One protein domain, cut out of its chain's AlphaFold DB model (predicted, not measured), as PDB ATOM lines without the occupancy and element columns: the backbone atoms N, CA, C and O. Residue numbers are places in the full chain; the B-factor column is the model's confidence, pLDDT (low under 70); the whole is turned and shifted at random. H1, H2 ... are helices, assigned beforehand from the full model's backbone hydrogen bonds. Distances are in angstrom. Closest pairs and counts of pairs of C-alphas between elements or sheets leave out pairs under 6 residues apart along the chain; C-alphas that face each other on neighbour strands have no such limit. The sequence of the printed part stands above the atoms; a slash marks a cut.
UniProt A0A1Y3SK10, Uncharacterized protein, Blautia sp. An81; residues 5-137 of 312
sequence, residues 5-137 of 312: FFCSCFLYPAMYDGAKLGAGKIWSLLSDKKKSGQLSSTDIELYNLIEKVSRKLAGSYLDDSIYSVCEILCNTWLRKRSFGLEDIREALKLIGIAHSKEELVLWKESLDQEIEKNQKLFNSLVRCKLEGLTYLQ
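What this domain is: This is residues 5 to 137 of the 312 residues of an uncharacterized protein of Blautia sp. An81 (UniProt A0A1Y3SK10). Helix H5 runs through the middle of a crossed cluster of helices: the short helices H1, H2 and H3 pack on one side of it, H4 crosses it, and H6 folds back beside it as a hairpin. H7 packs on H4 and H6 on the side away from H1 and H2, and H8 turns off from H7 as an arm whose residues 130 to 137 stick out. The printed part has 133 residues, with eight named helices, H1 to H8 in chain order, and no named strand; its class is all helix. It is compact, with a radius of gyration of the C-alphas of 14.5 A and spans of 44 by 36 by 26 A.

How they stand to each other: H1, residues 5 to 11, and H2, residues 13 to 20, touch only at the corner by their link, the closest C-alphas being those of Phe 10 and Tyr 16, 5.0 A apart. H3, residues 25 to 35, touches H2, closest at the C-alphas of Ala 19 and Ile 26, 6.5 A. H4 is residues 41 to 58, and H5, residues 65 to 80, is the hub, touching five helices. H1 touches H5 about perpendicular at 84 degrees, with the C-alphas of Phe 10 and Asn 75 closest at 5.2 A. H2 touches H5 through residues 68 to 75 of H5 alone, the C-alphas of Ala 19 and Glu 71 closest at 5.3 A. H3 touches H5 through residues 67 to 71 of H5 alone, the C-alphas of Trp 27 and Tyr 67 closest at 5.9 A. H4 and H5 touch at a steep tilt of 51 degrees, opposite ways, with the C-alphas of Ile 50 and Cys 70 closest at 5.9 A. H5 and H6, residues 85 to 93, form a helical hairpin at a shallow tilt of 26 degrees; their closest C-alphas, of Val 69 and Ala 91, are 4.8 A apart. H7, residues 101 to 117, touches H4 at a shallow tilt of 30 degrees, opposite ways, closest at the C-alphas of Val 53 and Leu 111, 6.5 A. Residues 104 to 108 of H7 alone touch H6, the C-alphas of Leu 85 and Leu 104 being closest at 6.0 A. H8, residues 119 to 137, touches H4 with residues 120 to 121 alone, closest at the C-alphas of Thr 42 and Lys 120, 6.3 A. H5 and H7 are apart. Every O i to N i+4 pair is within hydrogen-bond range in H1, H3, H4, H6, H7 and H8; in H2 it is 3 of 4 and in H5 11 of 12.

Where its parts are: H1 begins at C-alpha 5, (15.270, -35.085, -6.969). From first to last C-alpha H3 measures 15.9 A, H4 25.7 A, H5 23.2 A, H7 24.6 A and H8 26.1 A. H5 begins at C-alpha 65, (7.898, -15.108, 1.343), and H8 ends at C-alpha 137, (-4.279, -42.333, -29.210).

The domain as a whole: The two C-alphas farthest apart are those of Ser 60 and Gln 137, 48.1 A. The printed part has no cut and no long link. The mean pLDDT of the printed part is 75.2; residue 5 and residues 7 to 25, 60 to 65, 94 to 98 and 124 to 137 are under 70.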
ATOM      1  N   PHE A   5      15.232 -35.925  -8.166       66.12
ATOM      2  CA  PHE A   5      15.270 -35.085  -6.969       66.12
ATOM      3  C   PHE A   5      14.345 -33.861  -7.066       66.12
ATOM      4  O   PHE A   5      13.629 -33.525  -6.126       66.12
ATOM      5  N   PHE A   6      14.334 -33.177  -8.209       70.12
ATOM      6  CA  PHE A   6      13.455 -32.026  -8.410       70.12
ATOM      7  C   PHE A   6      11.984 -32.452  -8.449       70.12
ATOM      8  O   PHE A   6      11.130 -31.822  -7.827       70.12
ATOM      9  N   CYS A   7      11.694 -33.571  -9.112       69.62
ATOM     10  CA  CYS A   7      10.381 -34.196  -9.057       69.62
ATOM     11  C   CYS A   7      10.024 -34.629  -7.628       69.62
ATOM     12  O   CYS A   7       8.890 -34.419  -7.226       69.62
ATOM     13  N   SER A   8      10.951 -35.157  -6.825       63.25
ATOM     14  CA  SER A   8      10.662 -35.560  -5.441       63.25
ATOM     15  C   SER A   8      10.339 -34.402  -4.509       63.25
ATOM     16  O   SER A   8       9.480 -34.540  -3.645       63.25
ATOM     17  N   CYS A   9      10.929 -33.232  -4.743       63.75
ATOM     18  CA  CYS A   9      10.575 -32.012  -4.025       63.75
ATOM     19  C   CYS A   9       9.119 -31.595  -4.284       63.75
ATOM     20  O   CYS A   9       8.382 -31.274  -3.358       63.75
ATOM     21  N   PHE A  10       8.692 -31.610  -5.546       65.19
ATOM     22  CA  PHE A  10       7.423 -31.000  -5.950       65.19
ATOM     23  C   PHE A  10       6.307 -31.979  -6.301       65.19
ATOM     24  O   PHE A  10       5.198 -31.530  -6.545       65.19
ATOM     25  N   LEU A  11       6.573 -33.275  -6.409       58.25
ATOM     26  CA  LEU A  11       5.608 -34.286  -6.856       58.25
ATOM     27  C   LEU A  11       5.563 -35.512  -5.935       58.25
ATOM     28  O   LEU A  11       4.670 -36.333  -6.118       58.25
ATOM     29  N   TYR A  12       6.485 -35.647  -4.966       48.72
ATOM     30  CA  TYR A  12       6.482 -36.755  -4.003       48.72
ATOM     31  C   TYR A  12       6.117 -36.291  -2.576       48.72
ATOM     32  O   TYR A  12       6.517 -35.199  -2.162       48.72
ATOM     33  N   PRO A  13       5.394 -37.116  -1.793       44.59
ATOM     34  CA  PRO A  13       4.473 -36.641  -0.749       44.59
ATOM     35  C   PRO A  13       5.107 -35.872   0.424       44.59
ATOM     36  O   PRO A  13       4.582 -34.843   0.829       44.59
ATOM     37  N   ALA A  14       6.271 -36.294   0.934       44.41
ATOM     38  CA  ALA A  14       6.846 -35.705   2.154       44.41
ATOM     39  C   ALA A  14       7.333 -34.249   1.995       44.41
ATOM     40  O   ALA A  14       7.318 -33.483   2.954       44.41
ATOM     41  N   MET A  15       7.773 -33.858   0.793       47.16
ATOM     42  CA  MET A  15       8.141 -32.468   0.481       47.16
ATOM     43  C   MET A  15       7.003 -31.731  -0.231       47.16
ATOM     44  O   MET A  15       6.836 -30.529  -0.044       47.16
ATOM     45  N   TYR A  16       6.170 -32.458  -0.977       49.09
ATOM     46  CA  TYR A  16       5.018 -31.929  -1.699       49.09
ATOM     47  C   TYR A  16       4.041 -31.146  -0.817       49.09
ATOM     48  O   TYR A  16       3.596 -30.086  -1.250       49.09
ATOM     49  N   ASP A  17       3.745 -31.596   0.405       52.59
ATOM     50  CA  ASP A  17       2.841 -30.855   1.298       52.59
ATOM     51  C   ASP A  17       3.425 -29.489   1.693       52.59
ATOM     52  O   ASP A  17       2.717 -28.483   1.674       52.59
ATOM     53  N   GLY A  18       4.740 -29.411   1.919       54.16
ATOM     54  CA  GLY A  18       5.444 -28.140   2.118       54.16
ATOM     55  C   GLY A  18       5.450 -27.254   0.866       54.16
ATOM     56  O   GLY A  18       5.264 -26.044   0.973       54.16
ATOM     57  N   ALA A  19       5.604 -27.850  -0.322       53.41
ATOM     58  CA  ALA A  19       5.558 -27.144  -1.607       53.41
ATOM     59  C   ALA A  19       4.169 -26.571  -1.918       53.41
ATOM     60  O   ALA A  19       4.040 -25.459  -2.424       53.41
ATOM     61  N   LYS A  20       3.126 -27.362  -1.644       55.22
ATOM     62  CA  LYS A  20       1.717 -27.037  -1.884       55.22
ATOM     63  C   LYS A  20       1.242 -25.926  -0.954       55.22
ATOM     64  O   LYS A  20       0.452 -25.087  -1.366       55.22
ATOM     65  N   LEU A  21       1.742 -25.915   0.279       56.84
ATOM     66  CA  LEU A  21       1.472 -24.870   1.264       56.84
ATOM     67  C   LEU A  21       2.368 -23.632   1.090       56.84
ATOM     68  O   LEU A  21       2.167 -22.653   1.799       56.84
ATOM     69  N   GLY A  22       3.342 -23.671   0.169       55.66
ATOM     70  CA  GLY A  22       4.311 -22.601  -0.057       55.66
ATOM     71  C   GLY A  22       5.094 -22.273   1.213       55.66
ATOM     72  O   GLY A  22       5.001 -21.174   1.751       55.66
ATOM     73  N   ALA A  23       5.869 -23.220   1.730       64.25
ATOM     74  CA  ALA A  23       6.676 -22.999   2.930       64.25
ATOM     75  C   ALA A  23       7.975 -22.207   2.661       64.25
ATOM     76  O   ALA A  23       8.661 -21.829   3.609       64.25
ATOM     77  N   GLY A  24       8.371 -22.029   1.394       63.47
ATOM     78  CA  GLY A  24       9.634 -21.392   0.978       63.47
ATOM     79  C   GLY A  24      10.891 -22.249   1.229       63.47
ATOM     80  O   GLY A  24      12.004 -21.888   0.834       63.47
ATOM     81  N   LYS A  25      10.726 -23.413   1.873       65.50
ATOM     82  CA  LYS A  25      11.803 -24.310   2.316       65.50
ATOM     83  C   LYS A  25      12.338 -25.209   1.203       65.50
ATOM     84  O   LYS A  25      13.542 -25.472   1.177       65.50
ATOM     85  N   ILE A  26      11.500 -25.636   0.261       70.12
ATOM     86  CA  ILE A  26      11.966 -26.341  -0.941       70.12
ATOM     87  C   ILE A  26      12.861 -25.423  -1.754       70.12
ATOM     88  O   ILE A  26      13.881 -25.864  -2.273       70.12
ATOM     89  N   TRP A  27      12.535 -24.138  -1.818       76.06
ATOM     90  CA  TRP A  27      13.345 -23.172  -2.543       76.06
ATOM     91  C   TRP A  27      14.767 -23.070  -1.979       76.06
ATOM     92  O   TRP A  27      15.741 -23.107  -2.734       76.06
ATOM     93  N   SER A  28      14.904 -23.060  -0.649       71.88
ATOM     94  CA  SER A  28      16.215 -23.100   0.014       71.88
ATOM     95  C   SER A  28      16.982 -24.403  -0.272       71.88
ATOM     96  O   SER A  28      18.161 -24.368  -0.632       71.88
ATOM     97  N   LEU A  29      16.291 -25.550  -0.239       71.50
ATOM     98  CA  LEU A  29      16.861 -26.861  -0.541       71.50
ATOM     99  C   LEU A  29      17.344 -26.952  -1.996       71.50
ATOM    100  O   LEU A  29      18.432 -27.460  -2.266       71.50
ATOM    101  N   LEU A  30      16.566 -26.430  -2.945       76.75
ATOM    102  CA  LEU A  30      16.935 -26.381  -4.358       76.75
ATOM    103  C   LEU A  30      18.156 -25.493  -4.592       76.75
ATOM    104  O   LEU A  30      19.036 -25.863  -5.369       76.75
ATOM    105  N   SER A  31      18.252 -24.360  -3.892       76.25
ATOM    106  CA  SER A  31      19.410 -23.464  -3.969       76.25
ATOM    107  C   SER A  31      20.705 -24.157  -3.525       76.25
ATOM    108  O   SER A  31      21.731 -24.065  -4.207       76.25
ATOM    109  N   ASP A  32      20.665 -24.937  -2.444       72.75
ATOM    110  CA  ASP A  32      21.829 -25.703  -1.982       72.75
ATOM    111  C   ASP A  32      22.173 -26.868  -2.915       72.75
ATOM    112  O   ASP A  32      23.344 -27.139  -3.197       72.75
ATOM    113  N   LYS A  33      21.159 -27.513  -3.491       72.56
ATOM    114  CA  LYS A  33      21.331 -28.643  -4.415       72.56
ATOM    115  C   LYS A  33      21.797 -28.224  -5.806       72.56
ATOM    116  O   LYS A  33      22.495 -28.987  -6.481       72.56
ATOM    117  N   LYS A  34      21.499 -26.984  -6.203       77.62
ATOM    118  CA  LYS A  34      22.104 -26.309  -7.357       77.62
ATOM    119  C   LYS A  34      23.616 -26.180  -7.172       77.62
ATOM    120  O   LYS A  34      24.361 -26.516  -8.088       77.62
ATOM    121  N   LYS A  35      24.075 -25.758  -5.986       75.44
ATOM    122  CA  LYS A  35      25.514 -25.630  -5.670       75.44
ATOM    123  C   LYS A  35      26.227 -26.984  -5.667       75.44
ATOM    124  O   LYS A  35      27.383 -27.053  -6.069       75.44
ATOM    125  N   SER A  36      25.542 -28.059  -5.272       72.81
ATOM    126  CA  SER A  36      26.093 -29.422  -5.290       72.81
ATOM    127  C   SER A  36      25.949 -30.153  -6.635       72.81
ATOM    128  O   SER A  36      26.243 -31.344  -6.697       72.81
ATOM    129  N   GLY A  37      25.450 -29.495  -7.691       74.81
ATOM    130  CA  GLY A  37      25.321 -30.080  -9.034       74.81
ATOM    131  C   GLY A  37      24.277 -31.196  -9.171       74.81
ATOM    132  O   GLY A  37      24.343 -31.972 -10.119       74.81
ATOM    133  N   GLN A  38      23.324 -31.299  -8.238       72.38
ATOM    134  CA  GLN A  38      22.313 -32.369  -8.219       72.38
ATOM    135  C   GLN A  38      21.031 -32.013  -8.988       72.38
ATOM    136  O   GLN A  38      20.163 -32.865  -9.159       72.38
ATOM    137  N   LEU A  39      20.910 -30.772  -9.466       77.81
ATOM    138  CA  LEU A  39      19.800 -30.338 -10.309       77.81
ATOM    139  C   LEU A  39      20.134 -30.508 -11.790       77.81
ATOM    140  O   LEU A  39      21.221 -30.157 -12.252       77.81
ATOM    141  N   SER A  40      19.162 -30.999 -12.554       81.81
ATOM    142  CA  SER A  40      19.250 -31.039 -14.007       81.81
ATOM    143  C   SER A  40      19.244 -29.623 -14.586       81.81
ATOM    144  O   SER A  40      18.721 -28.674 -13.998       81.81
ATOM    145  N   SER A  41      19.744 -29.476 -15.813       82.19
ATOM    146  CA  SER A  41      19.636 -28.185 -16.497       82.19
ATOM    147  C   SER A  41      18.187 -27.777 -16.794       82.19
ATOM    148  O   SER A  41      17.945 -26.598 -16.982       82.19
ATOM    149  N   THR A  42      17.219 -28.702 -16.834       81.31
ATOM    150  CA  THR A  42      15.792 -28.357 -16.989       81.31
ATOM    151  C   THR A  42      15.194 -27.853 -15.669       81.31
ATOM    152  O   THR A  42      14.383 -26.931 -15.686       81.31
ATOM    153  N   ASP A  43      15.640 -28.403 -14.538       81.75
ATOM    154  CA  ASP A  43      15.225 -27.994 -13.189       81.75
ATOM    155  C   ASP A  43      15.617 -26.541 -12.930       81.75
ATOM    156  O   ASP A  43      14.787 -25.718 -12.557       81.75
ATOM    157  N   ILE A  44      16.892 -26.227 -13.198       85.00
ATOM    158  CA  ILE A  44      17.482 -24.903 -12.981       85.00
ATOM    159  C   ILE A  44      16.774 -23.843 -13.833       85.00
ATOM    160  O   ILE A  44      16.582 -22.721 -13.372       85.00
ATOM    161  N   GLU A  45      16.380 -24.188 -15.058       86.69
ATOM    162  CA  GLU A  45      15.678 -23.274 -15.964       86.69
ATOM    163  C   GLU A  45      14.271 -22.948 -15.456       86.69
ATOM    164  O   GLU A  45      13.923 -21.772 -15.379       86.69
ATOM    165  N   LEU A  46      13.485 -23.956 -15.048       86.56
ATOM    166  CA  LEU A  46      12.147 -23.720 -14.490       86.56
ATOM    167  C   LEU A  46      12.228 -22.908 -13.193       86.56
ATOM    168  O   LEU A  46      11.525 -21.914 -13.032       86.56
ATOM    169  N   TYR A  47      13.129 -23.327 -12.305       85.69
ATOM    170  CA  TYR A  47      13.403 -22.690 -11.023       85.69
ATOM    171  C   TYR A  47      13.772 -21.205 -11.192       85.69
ATOM    172  O   TYR A  47      13.115 -20.334 -10.625       85.69
ATOM    173  N   ASN A  48      14.780 -20.891 -12.016       88.44
ATOM    174  CA  ASN A  48      15.249 -19.513 -12.189       88.44
ATOM    175  C   ASN A  48      14.191 -18.639 -12.880       88.44
ATOM    176  O   ASN A  48      14.091 -17.450 -12.586       88.44
ATOM    177  N   LEU A  49      13.437 -19.205 -13.826       92.19
ATOM    178  CA  LEU A  49      12.402 -18.480 -14.557       92.19
ATOM    179  C   LEU A  49      11.276 -18.051 -13.625       92.19
ATOM    180  O   LEU A  49      10.919 -16.873 -13.607       92.19
ATOM    181  N   ILE A  50      10.743 -18.991 -12.842       90.31
ATOM    182  CA  ILE A  50       9.649 -18.711 -11.912       90.31
ATOM    183  C   ILE A  50      10.107 -17.703 -10.859       90.31
ATOM    184  O   ILE A  50       9.391 -16.735 -10.610       90.31
ATOM    185  N   GLU A  51      11.321 -17.844 -10.318       89.88
ATOM    186  CA  GLU A  51      11.879 -16.860  -9.385       89.88
ATOM    187  C   GLU A  51      12.003 -15.468 -10.027       89.88
ATOM    188  O   GLU A  51      11.576 -14.468  -9.448       89.88
ATOM    189  N   LYS A  52      12.543 -15.389 -11.249       89.19
ATOM    190  CA  LYS A  52      12.731 -14.128 -11.982       89.19
ATOM    191  C   LYS A  52      11.407 -13.407 -12.225       89.19
ATOM    192  O   LYS A  52      11.326 -12.200 -11.995       89.19
ATOM    193  N   VAL A  53      10.387 -14.119 -12.710       89.44
ATOM    194  CA  VAL A  53       9.063 -13.532 -12.969       89.44
ATOM    195  C   VAL A  53       8.417 -13.096 -11.660       89.44
ATOM    196  O   VAL A  53       7.951 -11.960 -11.567       89.44
ATOM    197  N   SER A  54       8.478 -13.947 -10.634       88.00
ATOM    198  CA  SER A  54       7.854 -13.671  -9.340       88.00
ATOM    199  C   SER A  54       8.462 -12.445  -8.665       88.00
ATOM    200  O   SER A  54       7.733 -11.549  -8.255       88.00
ATOM    201  N   ARG A  55       9.795 -12.327  -8.640       86.00
ATOM    202  CA  ARG A  55      10.479 -11.141  -8.096       86.00
ATOM    203  C   ARG A  55      10.194  -9.874  -8.895       86.00
ATOM    204  O   ARG A  55      10.028  -8.810  -8.309       86.00
ATOM    205  N   LYS A  56      10.135  -9.963 -10.230       86.25
ATOM    206  CA  LYS A  56       9.854  -8.801 -11.087       86.25
ATOM    207  C   LYS A  56       8.461  -8.231 -10.815       86.25
ATOM    208  O   LYS A  56       8.307  -7.014 -10.774       86.25
ATOM    209  N   LEU A  57       7.463  -9.100 -10.671       84.81
ATOM    210  CA  LEU A  57       6.065  -8.697 -10.519       84.81
ATOM    211  C   LEU A  57       5.671  -8.414  -9.065       84.81
ATOM    212  O   LEU A  57       4.773  -7.611  -8.839       84.81
ATOM    213  N   ALA A  58       6.369  -8.999  -8.087       77.69
ATOM    214  CA  ALA A  58       6.208  -8.661  -6.674       77.69
ATOM    215  C   ALA A  58       6.802  -7.285  -6.304       77.69
ATOM    216  O   ALA A  58       6.507  -6.758  -5.238       77.69
ATOM    217  N   GLY A  59       7.620  -6.654  -7.154       70.88
ATOM    218  CA  GLY A  59       8.124  -5.298  -6.899       70.88
ATOM    219  C   GLY A  59       8.979  -5.196  -5.624       70.88
ATOM    220  O   GLY A  59       9.971  -5.905  -5.484       70.88
ATOM    221  N   SER A  60       8.632  -4.285  -4.705       57.81
ATOM    222  CA  SER A  60       9.386  -4.009  -3.466       57.81
ATOM    223  C   SER A  60       9.145  -5.000  -2.319       57.81
ATOM    224  O   SER A  60       9.752  -4.848  -1.260       57.81
ATOM    225  N   TYR A  61       8.285  -6.006  -2.504       58.00
ATOM    226  CA  TYR A  61       8.102  -7.105  -1.552       58.00
ATOM    227  C   TYR A  61       9.283  -8.087  -1.681       58.00
ATOM    228  O   TYR A  61       9.187  -9.148  -2.290       58.00
ATOM    229  N   LEU A  62      10.445  -7.670  -1.171       55.12
ATOM    230  CA  LEU A  62      11.726  -8.387  -1.216       55.12
ATOM    231  C   LEU A  62      11.931  -9.294   0.009       55.12
ATOM    232  O   LEU A  62      13.037  -9.361   0.537       55.12
ATOM    233  N   ASP A  63      10.880  -9.967   0.475       64.19
ATOM    234  CA  ASP A  63      11.005 -10.937   1.566       64.19
ATOM    235  C   ASP A  63      11.082 -12.375   1.020       64.19
ATOM    236  O   ASP A  63      10.650 -12.662  -0.103       64.19
ATOM    237  N   ASP A  64      11.628 -13.291   1.821       68.12
ATOM    238  CA  ASP A  64      11.752 -14.721   1.506       68.12
ATOM    239  C   ASP A  64      10.377 -15.394   1.293       68.12
ATOM    240  O   ASP A  64      10.290 -16.487   0.730       68.12
ATOM    241  N   SER A  65       9.280 -14.708   1.634       69.69
ATOM    242  CA  SER A  65       7.898 -15.108   1.343       69.69
ATOM    243  C   SER A  65       7.602 -15.281  -0.153       69.69
ATOM    244  O   SER A  65       6.656 -15.976  -0.518       69.69
ATOM    245  N   ILE A  66       8.401 -14.694  -1.053       81.12
ATOM    246  CA  ILE A  66       8.233 -14.913  -2.498       81.12
ATOM    247  C   ILE A  66       8.577 -16.351  -2.904       81.12
ATOM    248  O   ILE A  66       8.062 -16.852  -3.904       81.12
ATOM    249  N   TYR A  67       9.415 -17.045  -2.128       83.62
ATOM    250  CA  TYR A  67       9.773 -18.437  -2.388       83.62
ATOM    251  C   TYR A  67       8.580 -19.373  -2.238       83.62
ATOM    252  O   TYR A  67       8.427 -20.293  -3.034       83.62
ATOM    253  N   SER A  68       7.684 -19.078  -1.301       77.75
ATOM    254  CA  SER A  68       6.400 -19.755  -1.133       77.75
ATOM    255  C   SER A  68       5.550 -19.720  -2.403       77.75
ATOM    256  O   SER A  68       5.033 -20.743  -2.850       77.75
ATOM    257  N   VAL A  69       5.463 -18.545  -3.032       84.94
ATOM    258  CA  VAL A  69       4.762 -18.359  -4.311       84.94
ATOM    259  C   VAL A  69       5.443 -19.182  -5.401       84.94
ATOM    260  O   VAL A  69       4.790 -19.892  -6.166       84.94
ATOM    261  N   CYS A  70       6.774 -19.118  -5.457       87.44
ATOM    262  CA  CYS A  70       7.551 -19.825  -6.463       87.44
ATOM    263  C   CYS A  70       7.402 -21.352  -6.349       87.44
ATOM    264  O   CYS A  70       7.330 -22.035  -7.372       87.44
ATOM    265  N   GLU A  71       7.301 -21.892  -5.133       83.12
ATOM    266  CA  GLU A  71       7.080 -23.319  -4.885       83.12
ATOM    267  C   GLU A  71       5.753 -23.806  -5.453       83.12
ATOM    268  O   GLU A  71       5.727 -24.794  -6.195       83.12
ATOM    269  N   ILE A  72       4.672 -23.078  -5.169       81.00
ATOM    270  CA  ILE A  72       3.334 -23.406  -5.664       81.00
ATOM    271  C   ILE A  72       3.291 -23.319  -7.188       81.00
ATOM    272  O   ILE A  72       2.724 -24.194  -7.846       81.00
ATOM    273  N   LEU A  73       3.931 -22.309  -7.780       88.06
ATOM    274  CA  LEU A  73       4.000 -22.176  -9.235       88.06
ATOM    275  C   LEU A  73       4.841 -23.298  -9.869       88.06
ATOM    276  O   LEU A  73       4.419 -23.884 -10.867       88.06
ATOM    277  N   CYS A  74       5.979 -23.674  -9.282       86.50
ATOM    278  CA  CYS A  74       6.774 -24.824  -9.732       86.50
ATOM    279  C   CYS A  74       5.967 -26.124  -9.672       86.50
ATOM    280  O   CYS A  74       5.949 -26.884 -10.642       86.50
ATOM    281  N   ASN A  75       5.264 -26.356  -8.562       82.31
ATOM    282  CA  ASN A  75       4.369 -27.494  -8.381       82.31
ATOM    283  C   ASN A  75       3.271 -27.515  -9.454       82.31
ATOM    284  O   ASN A  75       3.101 -28.509 -10.160       82.31
ATOM    285  N   THR A  76       2.591 -26.382  -9.634       84.12
ATOM    286  CA  THR A  76       1.529 -26.201 -10.628       84.12
ATOM    287  C   THR A  76       2.042 -26.522 -12.025       84.12
ATOM    288  O   THR A  76       1.438 -27.324 -12.738       84.12
ATOM    289  N   TRP A  77       3.198 -25.979 -12.405       85.19
ATOM    290  CA  TRP A  77       3.792 -26.243 -13.709       85.19
ATOM    291  C   TRP A  77       4.213 -27.703 -13.881       85.19
ATOM    292  O   TRP A  77       4.039 -28.283 -14.954       85.19
ATOM    293  N   LEU A  78       4.767 -28.326 -12.842       79.19
ATOM    294  CA  LEU A  78       5.165 -29.728 -12.894       79.19
ATOM    295  C   LEU A  78       3.969 -30.668 -13.062       79.19
ATOM    296  O   LEU A  78       4.091 -31.659 -13.784       79.19
ATOM    297  N   ARG A  79       2.824 -30.328 -12.461       73.69
ATOM    298  CA  ARG A  79       1.590 -31.123 -12.514       73.69
ATOM    299  C   ARG A  79       0.757 -30.859 -13.762       73.69
ATOM    300  O   ARG A  79       0.379 -31.794 -14.456       73.69
ATOM    301  N   LYS A  80       0.453 -29.590 -14.031       79.19
ATOM    302  CA  LYS A  80      -0.512 -29.168 -15.058       79.19
ATOM    303  C   LYS A  80       0.142 -28.732 -16.361       79.19
ATOM    304  O   LYS A  80      -0.558 -28.563 -17.357       79.19
ATOM    305  N   ARG A  81       1.461 -28.489 -16.359       77.81
ATOM    306  CA  ARG A  81       2.216 -27.946 -17.509       77.81
ATOM    307  C   ARG A  81       1.592 -26.667 -18.081       77.81
ATOM    308  O   ARG A  81       1.648 -26.414 -19.280       77.81
ATOM    309  N   SER A  82       0.938 -25.906 -17.214       83.44
ATOM    310  CA  SER A  82       0.217 -24.673 -17.512       83.44
ATOM    311  C   SER A  82      -0.046 -23.927 -16.205       83.44
ATOM    312  O   SER A  82      -0.044 -24.543 -15.138       83.44
ATOM    313  N   PHE A  83      -0.275 -22.617 -16.288       87.88
ATOM    314  CA  PHE A  83      -0.668 -21.791 -15.147       87.88
ATOM    315  C   PHE A  83      -2.118 -21.328 -15.303       87.88
ATOM    316  O   PHE A  83      -2.451 -20.614 -16.252       87.88
ATOM    317  N   GLY A  84      -2.999 -21.724 -14.382       87.31
ATOM    318  CA  GLY A  84      -4.349 -21.175 -14.284       87.31
ATOM    319  C   GLY A  84      -4.380 -19.862 -13.498       87.31
ATOM    320  O   GLY A  84      -3.555 -19.636 -12.617       87.31
ATOM    321  N   LEU A  85      -5.375 -19.005 -13.762       87.56
ATOM    322  CA  LEU A  85      -5.577 -17.784 -12.963       87.56
ATOM    323  C   LEU A  85      -5.884 -18.100 -11.490       87.56
ATOM    324  O   LEU A  85      -5.462 -17.355 -10.610       87.56
ATOM    325  N   GLU A  86      -6.591 -19.200 -11.224       85.31
ATOM    326  CA  GLU A  86      -6.856 -19.665  -9.857       85.31
ATOM    327  C   GLU A  86      -5.589 -20.175  -9.165       85.31
ATOM    328  O   GLU A  86      -5.378 -19.850  -8.003       85.31
ATOM    329  N   ASP A  87      -4.711 -20.878  -9.889       83.94
ATOM    330  CA  ASP A  87      -3.443 -21.383  -9.341       83.94
ATOM    331  C   ASP A  87      -2.521 -20.230  -8.923       83.94
ATOM    332  O   ASP A  87      -1.916 -20.243  -7.854       83.94
ATOM    333  N   ILE A  88      -2.456 -19.186  -9.755       88.00
ATOM    334  CA  ILE A  88      -1.696 -17.968  -9.455       88.00
ATOM    335  C   ILE A  88      -2.325 -17.233  -8.272       88.00
ATOM    336  O   ILE A  88      -1.613 -16.774  -7.381       88.00
ATOM    337  N   ARG A  89      -3.659 -17.140  -8.223       85.69
ATOM    338  CA  ARG A  89      -4.354 -16.519  -7.092       85.69
ATOM    339  C   ARG A  89      -4.060 -17.254  -5.790       85.69
ATOM    340  O   ARG A  89      -3.840 -16.600  -4.778       85.69
ATOM    341  N   GLU A  90      -4.076 -18.582  -5.803       83.38
ATOM    342  CA  GLU A  90      -3.756 -19.406  -4.640       83.38
ATOM    343  C   GLU A  90      -2.309 -19.196  -4.189       83.38
ATOM    344  O   GLU A  90      -2.088 -18.913  -3.013       83.38
ATOM    345  N   ALA A  91      -1.351 -19.207  -5.121       85.25
ATOM    346  CA  ALA A  91       0.053 -18.941  -4.819       85.25
ATOM    347  C   ALA A  91       0.253 -17.569  -4.155       85.25
ATOM    348  O   ALA A  91       0.969 -17.444  -3.164       85.25
ATOM    349  N   LEU A  92      -0.419 -16.536  -4.671       83.25
ATOM    350  CA  LEU A  92      -0.275 -15.164  -4.189       83.25
ATOM    351  C   LEU A  92      -1.035 -14.868  -2.885       83.25
ATOM    352  O   LEU A  92      -0.692 -13.916  -2.187       83.25
ATOM    353  N   LYS A  93      -2.020 -15.685  -2.482       79.56
ATOM    354  CA  LYS A  93      -2.669 -15.526  -1.162       79.56
ATOM    355  C   LYS A  93      -1.666 -15.593  -0.007       79.56
ATOM    356  O   LYS A  93      -1.888 -14.948   1.015       79.56
ATOM    357  N   LEU A  94      -0.565 -16.329  -0.170       69.62
ATOM    358  CA  LEU A  94       0.450 -16.513   0.872       69.62
ATOM    359  C   LEU A  94       1.264 -15.258   1.183       69.62
ATOM    360  O   LEU A  94       1.792 -15.135   2.283       69.62
ATOM    361  N   ILE A  95       1.332 -14.307   0.252       68.88
ATOM    362  CA  ILE A  95       1.990 -13.015   0.485       68.88
ATOM    363  C   ILE A  95       1.017 -11.952   1.022       68.88
ATOM    364  O   ILE A  95       1.389 -10.791   1.158       68.88
ATOM    365  N   GLY A  96      -0.213 -12.350   1.385       59.19
ATOM    366  CA  GLY A  96      -1.120 -11.567   2.228       59.19
ATOM    367  C   GLY A  96      -1.760 -10.345   1.569       59.19
ATOM    368  O   GLY A  96      -2.284  -9.483   2.275       59.19
ATOM    369  N   ILE A  97      -1.736 -10.247   0.237       60.03
ATOM    370  CA  ILE A  97      -2.228  -9.078  -0.502       60.03
ATOM    371  C   ILE A  97      -3.370  -9.493  -1.432       60.03
ATOM    372  O   ILE A  97      -3.330 -10.526  -2.098       60.03
ATOM    373  N   ALA A  98      -4.427  -8.682  -1.464       65.50
ATOM    374  CA  ALA A  98      -5.510  -8.857  -2.417       65.50
ATOM    375  C   ALA A  98      -5.028  -8.449  -3.816       65.50
ATOM    376  O   ALA A  98      -4.651  -7.300  -4.026       65.50
ATOM    377  N   HIS A  99      -5.065  -9.387  -4.761       75.75
ATOM    378  CA  HIS A  99      -4.676  -9.143  -6.147       75.75
ATOM    379  C   HIS A  99      -5.899  -8.942  -7.039       75.75
ATOM    380  O   HIS A  99      -6.875  -9.696  -6.974       75.75
ATOM    381  N   SER A 100      -5.824  -7.927  -7.891       83.94
ATOM    382  CA  SER A 100      -6.804  -7.658  -8.940       83.94
ATOM    383  C   SER A 100      -6.764  -8.733 -10.031       83.94
ATOM    384  O   SER A 100      -5.785  -9.466 -10.197       83.94
ATOM    385  N   LYS A 101      -7.840  -8.840 -10.816       87.00
ATOM    386  CA  LYS A 101      -7.896  -9.789 -11.936       87.00
ATOM    387  C   LYS A 101      -6.840  -9.455 -12.992       87.00
ATOM    388  O   LYS A 101      -6.249 -10.361 -13.573       87.00
ATOM    389  N   GLU A 102      -6.601  -8.170 -13.213       87.50
ATOM    390  CA  GLU A 102      -5.629  -7.628 -14.157       87.50
ATOM    391  C   GLU A 102      -4.196  -8.028 -13.774       87.50
ATOM    392  O   GLU A 102      -3.424  -8.451 -14.634       87.50
ATOM    393  N   GLU A 103      -3.858  -7.998 -12.481       85.94
ATOM    394  CA  GLU A 103      -2.562  -8.478 -11.984       85.94
ATOM    395  C   GLU A 103      -2.390  -9.984 -12.204       85.94
ATOM    396  O   GLU A 103      -1.350 -10.414 -12.698       85.94
ATOM    397  N   LEU A 104      -3.409 -10.798 -11.911       88.75
ATOM    398  CA  LEU A 104      -3.339 -12.250 -12.131       88.75
ATOM    399  C   LEU A 104      -3.115 -12.603 -13.610       88.75
ATOM    400  O   LEU A 104      -2.370 -13.534 -13.921       88.75
ATOM    401  N   VAL A 105      -3.738 -11.850 -14.522       91.00
ATOM    402  CA  VAL A 105      -3.527 -11.999 -15.970       91.00
ATOM    403  C   VAL A 105      -2.088 -11.648 -16.344       91.00
ATOM    404  O   VAL A 105      -1.439 -12.436 -17.030       91.00
ATOM    405  N   LEU A 106      -1.552 -10.538 -15.830       90.50
ATOM    406  CA  LEU A 106      -0.170 -10.125 -16.085       90.50
ATOM    407  C   LEU A 106       0.853 -11.169 -15.605       90.50
ATOM    408  O   LEU A 106       1.838 -11.441 -16.299       90.50
ATOM    409  N   TRP A 107       0.617 -11.771 -14.437       91.12
ATOM    410  CA  TRP A 107       1.427 -12.875 -13.914       91.12
ATOM    411  C   TRP A 107       1.414 -14.076 -14.852       91.12
ATOM    412  O   TRP A 107       2.477 -14.577 -15.225       91.12
ATOM    413  N   LYS A 108       0.221 -14.503 -15.273       93.62
ATOM    414  CA  LYS A 108       0.060 -15.634 -16.185       93.62
ATOM    415  C   LYS A 108       0.788 -15.394 -17.506       93.62
ATOM    416  O   LYS A 108       1.588 -16.226 -17.921       93.62
ATOM    417  N   GLU A 109       0.542 -14.251 -18.143       91.75
ATOM    418  CA  GLU A 109       1.156 -13.903 -19.427       91.75
ATOM    419  C   GLU A 109       2.681 -13.822 -19.328       91.75
ATOM    420  O   GLU A 109       3.383 -14.304 -20.215       91.75
ATOM    421  N   SER A 110       3.208 -13.270 -18.232       91.19
ATOM    422  CA  SER A 110       4.655 -13.183 -18.012       91.19
ATOM    423  C   SER A 110       5.301 -14.560 -17.835       91.19
ATOM    424  O   SER A 110       6.382 -14.800 -18.375       91.19
ATOM    425  N   LEU A 111       4.652 -15.467 -17.097       91.81
ATOM    426  CA  LEU A 111       5.124 -16.841 -16.918       91.81
ATOM    427  C   LEU A 111       5.097 -17.611 -18.243       91.81
ATOM    428  O   LEU A 111       6.107 -18.201 -18.624       91.81
ATOM    429  N   ASP A 112       3.978 -17.558 -18.968       88.88
ATOM    430  CA  ASP A 112       3.814 -18.259 -20.244       88.88
ATOM    431  C   ASP A 112       4.838 -17.777 -21.287       88.88
ATOM    432  O   ASP A 112       5.523 -18.592 -21.908       88.88
ATOM    433  N   GLN A 113       5.027 -16.459 -21.418       90.00
ATOM    434  CA  GLN A 113       6.004 -15.890 -22.351       90.00
ATOM    435  C   GLN A 113       7.440 -16.328 -22.047       90.00
ATOM    436  O   GLN A 113       8.214 -16.590 -22.970       90.00
ATOM    437  N   GLU A 114       7.843 -16.371 -20.776       89.31
ATOM    438  CA  GLU A 114       9.200 -16.802 -20.438       89.31
ATOM    439  C   GLU A 114       9.384 -18.309 -20.665       89.31
ATOM    440  O   GLU A 114      10.470 -18.728 -21.073       89.31
ATOM    441  N   ILE A 115       8.341 -19.127 -20.463       86.75
ATOM    442  CA  ILE A 115       8.391 -20.562 -20.778       86.75
ATOM    443  C   ILE A 115       8.582 -20.773 -22.282       86.75
ATOM    444  O   ILE A 115       9.415 -21.585 -22.679       86.75
ATOM    445  N   GLU A 116       7.833 -20.047 -23.115       83.44
ATOM    446  CA  GLU A 116       7.907 -20.159 -24.577       83.44
ATOM    447  C   GLU A 116       9.273 -19.743 -25.128       83.44
ATOM    448  O   GLU A 116       9.798 -20.376 -26.045       83.44
ATOM    449  N   LYS A 117       9.899 -18.724 -24.529       85.12
ATOM    450  CA  LYS A 117      11.267 -18.305 -24.878       85.12
ATOM    451  C   LYS A 117      12.324 -19.327 -24.458       85.12
ATOM    452  O   LYS A 117      13.416 -19.348 -25.029       85.12
ATOM    453  N   ASN A 118      12.040 -20.165 -23.460       85.44
ATOM    454  CA  ASN A 118      12.984 -21.153 -22.961       85.44
ATOM    455  C   ASN A 118      12.874 -22.469 -23.739       85.44
ATOM    456  O   ASN A 118      12.035 -23.320 -23.448       85.44
ATOM    457  N   GLN A 119      13.785 -22.685 -24.689       78.31
ATOM    458  CA  GLN A 119      13.753 -23.849 -25.580       78.31
ATOM    459  C   GLN A 119      13.689 -25.200 -24.840       78.31
ATOM    460  O   GLN A 119      13.030 -26.124 -25.310       78.31
ATOM    461  N   LYS A 120      14.326 -25.346 -23.669       76.56
ATOM    462  CA  LYS A 120      14.291 -26.603 -22.894       76.56
ATOM    463  C   LYS A 120      12.933 -26.839 -22.240       76.56
ATOM    464  O   LYS A 120      12.448 -27.972 -22.252       76.56
ATOM    465  N   LEU A 121      12.330 -25.798 -21.671       77.81
ATOM    466  CA  LEU A 121      11.017 -25.884 -21.028       77.81
ATOM    467  C   LEU A 121       9.905 -26.008 -22.069       77.81
ATOM    468  O   LEU A 121       9.019 -26.844 -21.901       77.81
ATOM    469  N   PHE A 122      10.016 -25.285 -23.183       74.25
ATOM    470  CA  PHE A 122       9.128 -25.424 -24.330       74.25
ATOM    471  C   PHE A 122       9.191 -26.836 -24.927       74.25
ATOM    472  O   PHE A 122       8.160 -27.484 -25.090       74.25
ATOM    473  N   ASN A 123      10.389 -27.390 -25.150       73.56
ATOM    474  CA  ASN A 123      10.530 -28.775 -25.611       73.56
ATOM    475  C   ASN A 123       9.977 -29.785 -24.594       73.56
ATOM    476  O   ASN A 123       9.395 -30.793 -24.989       73.56
ATOM    477  N   SER A 124      10.122 -29.527 -23.289       66.44
ATOM    478  CA  SER A 124       9.514 -30.359 -22.242       66.44
ATOM    479  C   SER A 124       7.983 -30.291 -22.263       66.44
ATOM    480  O   SER A 124       7.332 -31.312 -22.057       66.44
ATOM    481  N   LEU A 125       7.412 -29.110 -22.509       69.69
ATOM    482  CA  LEU A 125       5.974 -28.897 -22.655       69.69
ATOM    483  C   LEU A 125       5.434 -29.628 -23.891       69.69
ATOM    484  O   LEU A 125       4.456 -30.363 -23.792       69.69
ATOM    485  N   VAL A 126       6.096 -29.465 -25.040       66.88
ATOM    486  CA  VAL A 126       5.740 -30.125 -26.304       66.88
ATOM    487  C   VAL A 126       5.842 -31.641 -26.172       66.88
ATOM    488  O   VAL A 126       4.905 -32.339 -26.544       66.88
ATOM    489  N   ARG A 127       6.926 -32.163 -25.586       63.81
ATOM    490  CA  ARG A 127       7.095 -33.602 -25.356       63.81
ATOM    491  C   ARG A 127       5.990 -34.178 -24.474       63.81
ATOM    492  O   ARG A 127       5.449 -35.216 -24.815       63.81
ATOM    493  N   CYS A 128       5.606 -33.485 -23.404       63.00
ATOM    494  CA  CYS A 128       4.514 -33.924 -22.536       63.00
ATOM    495  C   CYS A 128       3.152 -33.893 -23.257       63.00
ATOM    496  O   CYS A 128       2.367 -34.825 -23.126       63.00
ATOM    497  N   LYS A 129       2.885 -32.864 -24.075       68.56
ATOM    498  CA  LYS A 129       1.677 -32.813 -24.919       68.56
ATOM    499  C   LYS A 129       1.654 -33.941 -25.952       68.56
ATOM    500  O   LYS A 129       0.604 -34.533 -26.162       68.56
ATOM    501  N   LEU A 130       2.797 -34.256 -26.564       60.03
ATOM    502  CA  LEU A 130       2.935 -35.377 -27.492       60.03
ATOM    503  C   LEU A 130       2.745 -36.718 -26.777       60.03
ATOM    504  O   LEU A 130       1.965 -37.518 -27.258       60.03
ATOM    505  N   GLU A 131       3.359 -36.938 -25.612       67.25
ATOM    506  CA  GLU A 131       3.142 -38.134 -24.780       67.25
ATOM    507  C   GLU A 131       1.666 -38.274 -24.368       67.25
ATOM    508  O   GLU A 131       1.122 -39.371 -24.413       67.25
ATOM    509  N   GLY A 132       0.991 -37.168 -24.038       58.78
ATOM    510  CA  GLY A 132      -0.444 -37.149 -23.752       58.78
ATOM    511  C   GLY A 132      -1.314 -37.466 -24.971       58.78
ATOM    512  O   GLY A 132      -2.287 -38.201 -24.843       58.78
ATOM    513  N   LEU A 133      -0.957 -36.969 -26.159       62.09
ATOM    514  CA  LEU A 133      -1.640 -37.315 -27.410       62.09
ATOM    515  C   LEU A 133      -1.393 -38.772 -27.804       62.09
ATOM    516  O   LEU A 133      -2.342 -39.446 -28.183       62.09
ATOM    517  N   THR A 134      -0.168 -39.280 -27.651       59.53
ATOM    518  CA  THR A 134       0.160 -40.694 -27.865       59.53
ATOM    519  C   THR A 134      -0.595 -41.571 -26.878       59.53
ATOM    520  O   THR A 134      -1.157 -42.571 -27.289       59.53
ATOM    521  N   TYR A 135      -0.698 -41.178 -25.606       60.25
ATOM    522  CA  TYR A 135      -1.514 -41.883 -24.618       60.25
ATOM    523  C   TYR A 135      -2.998 -41.865 -24.997       60.25
ATOM    524  O   TYR A 135      -3.633 -42.908 -24.990       60.25
ATOM    525  N   LEU A 136      -3.562 -40.716 -25.380       61.38
ATOM    526  CA  LEU A 136      -4.957 -40.625 -25.828       61.38
ATOM    527  C   LEU A 136      -5.213 -41.447 -27.097       61.38
ATOM    528  O   LEU A 136      -6.275 -42.049 -27.216       61.38
ATOM    529  N   GLN A 137      -4.238 -41.510 -28.004       54.69
ATOM    530  CA  GLN A 137      -4.279 -42.333 -29.210       54.69
ATOM    531  C   GLN A 137      -4.148 -43.829 -28.873       54.69
ATOM    532  O   GLN A 137      -4.900 -44.649 -29.382       54.69
TER     533      GLN A 137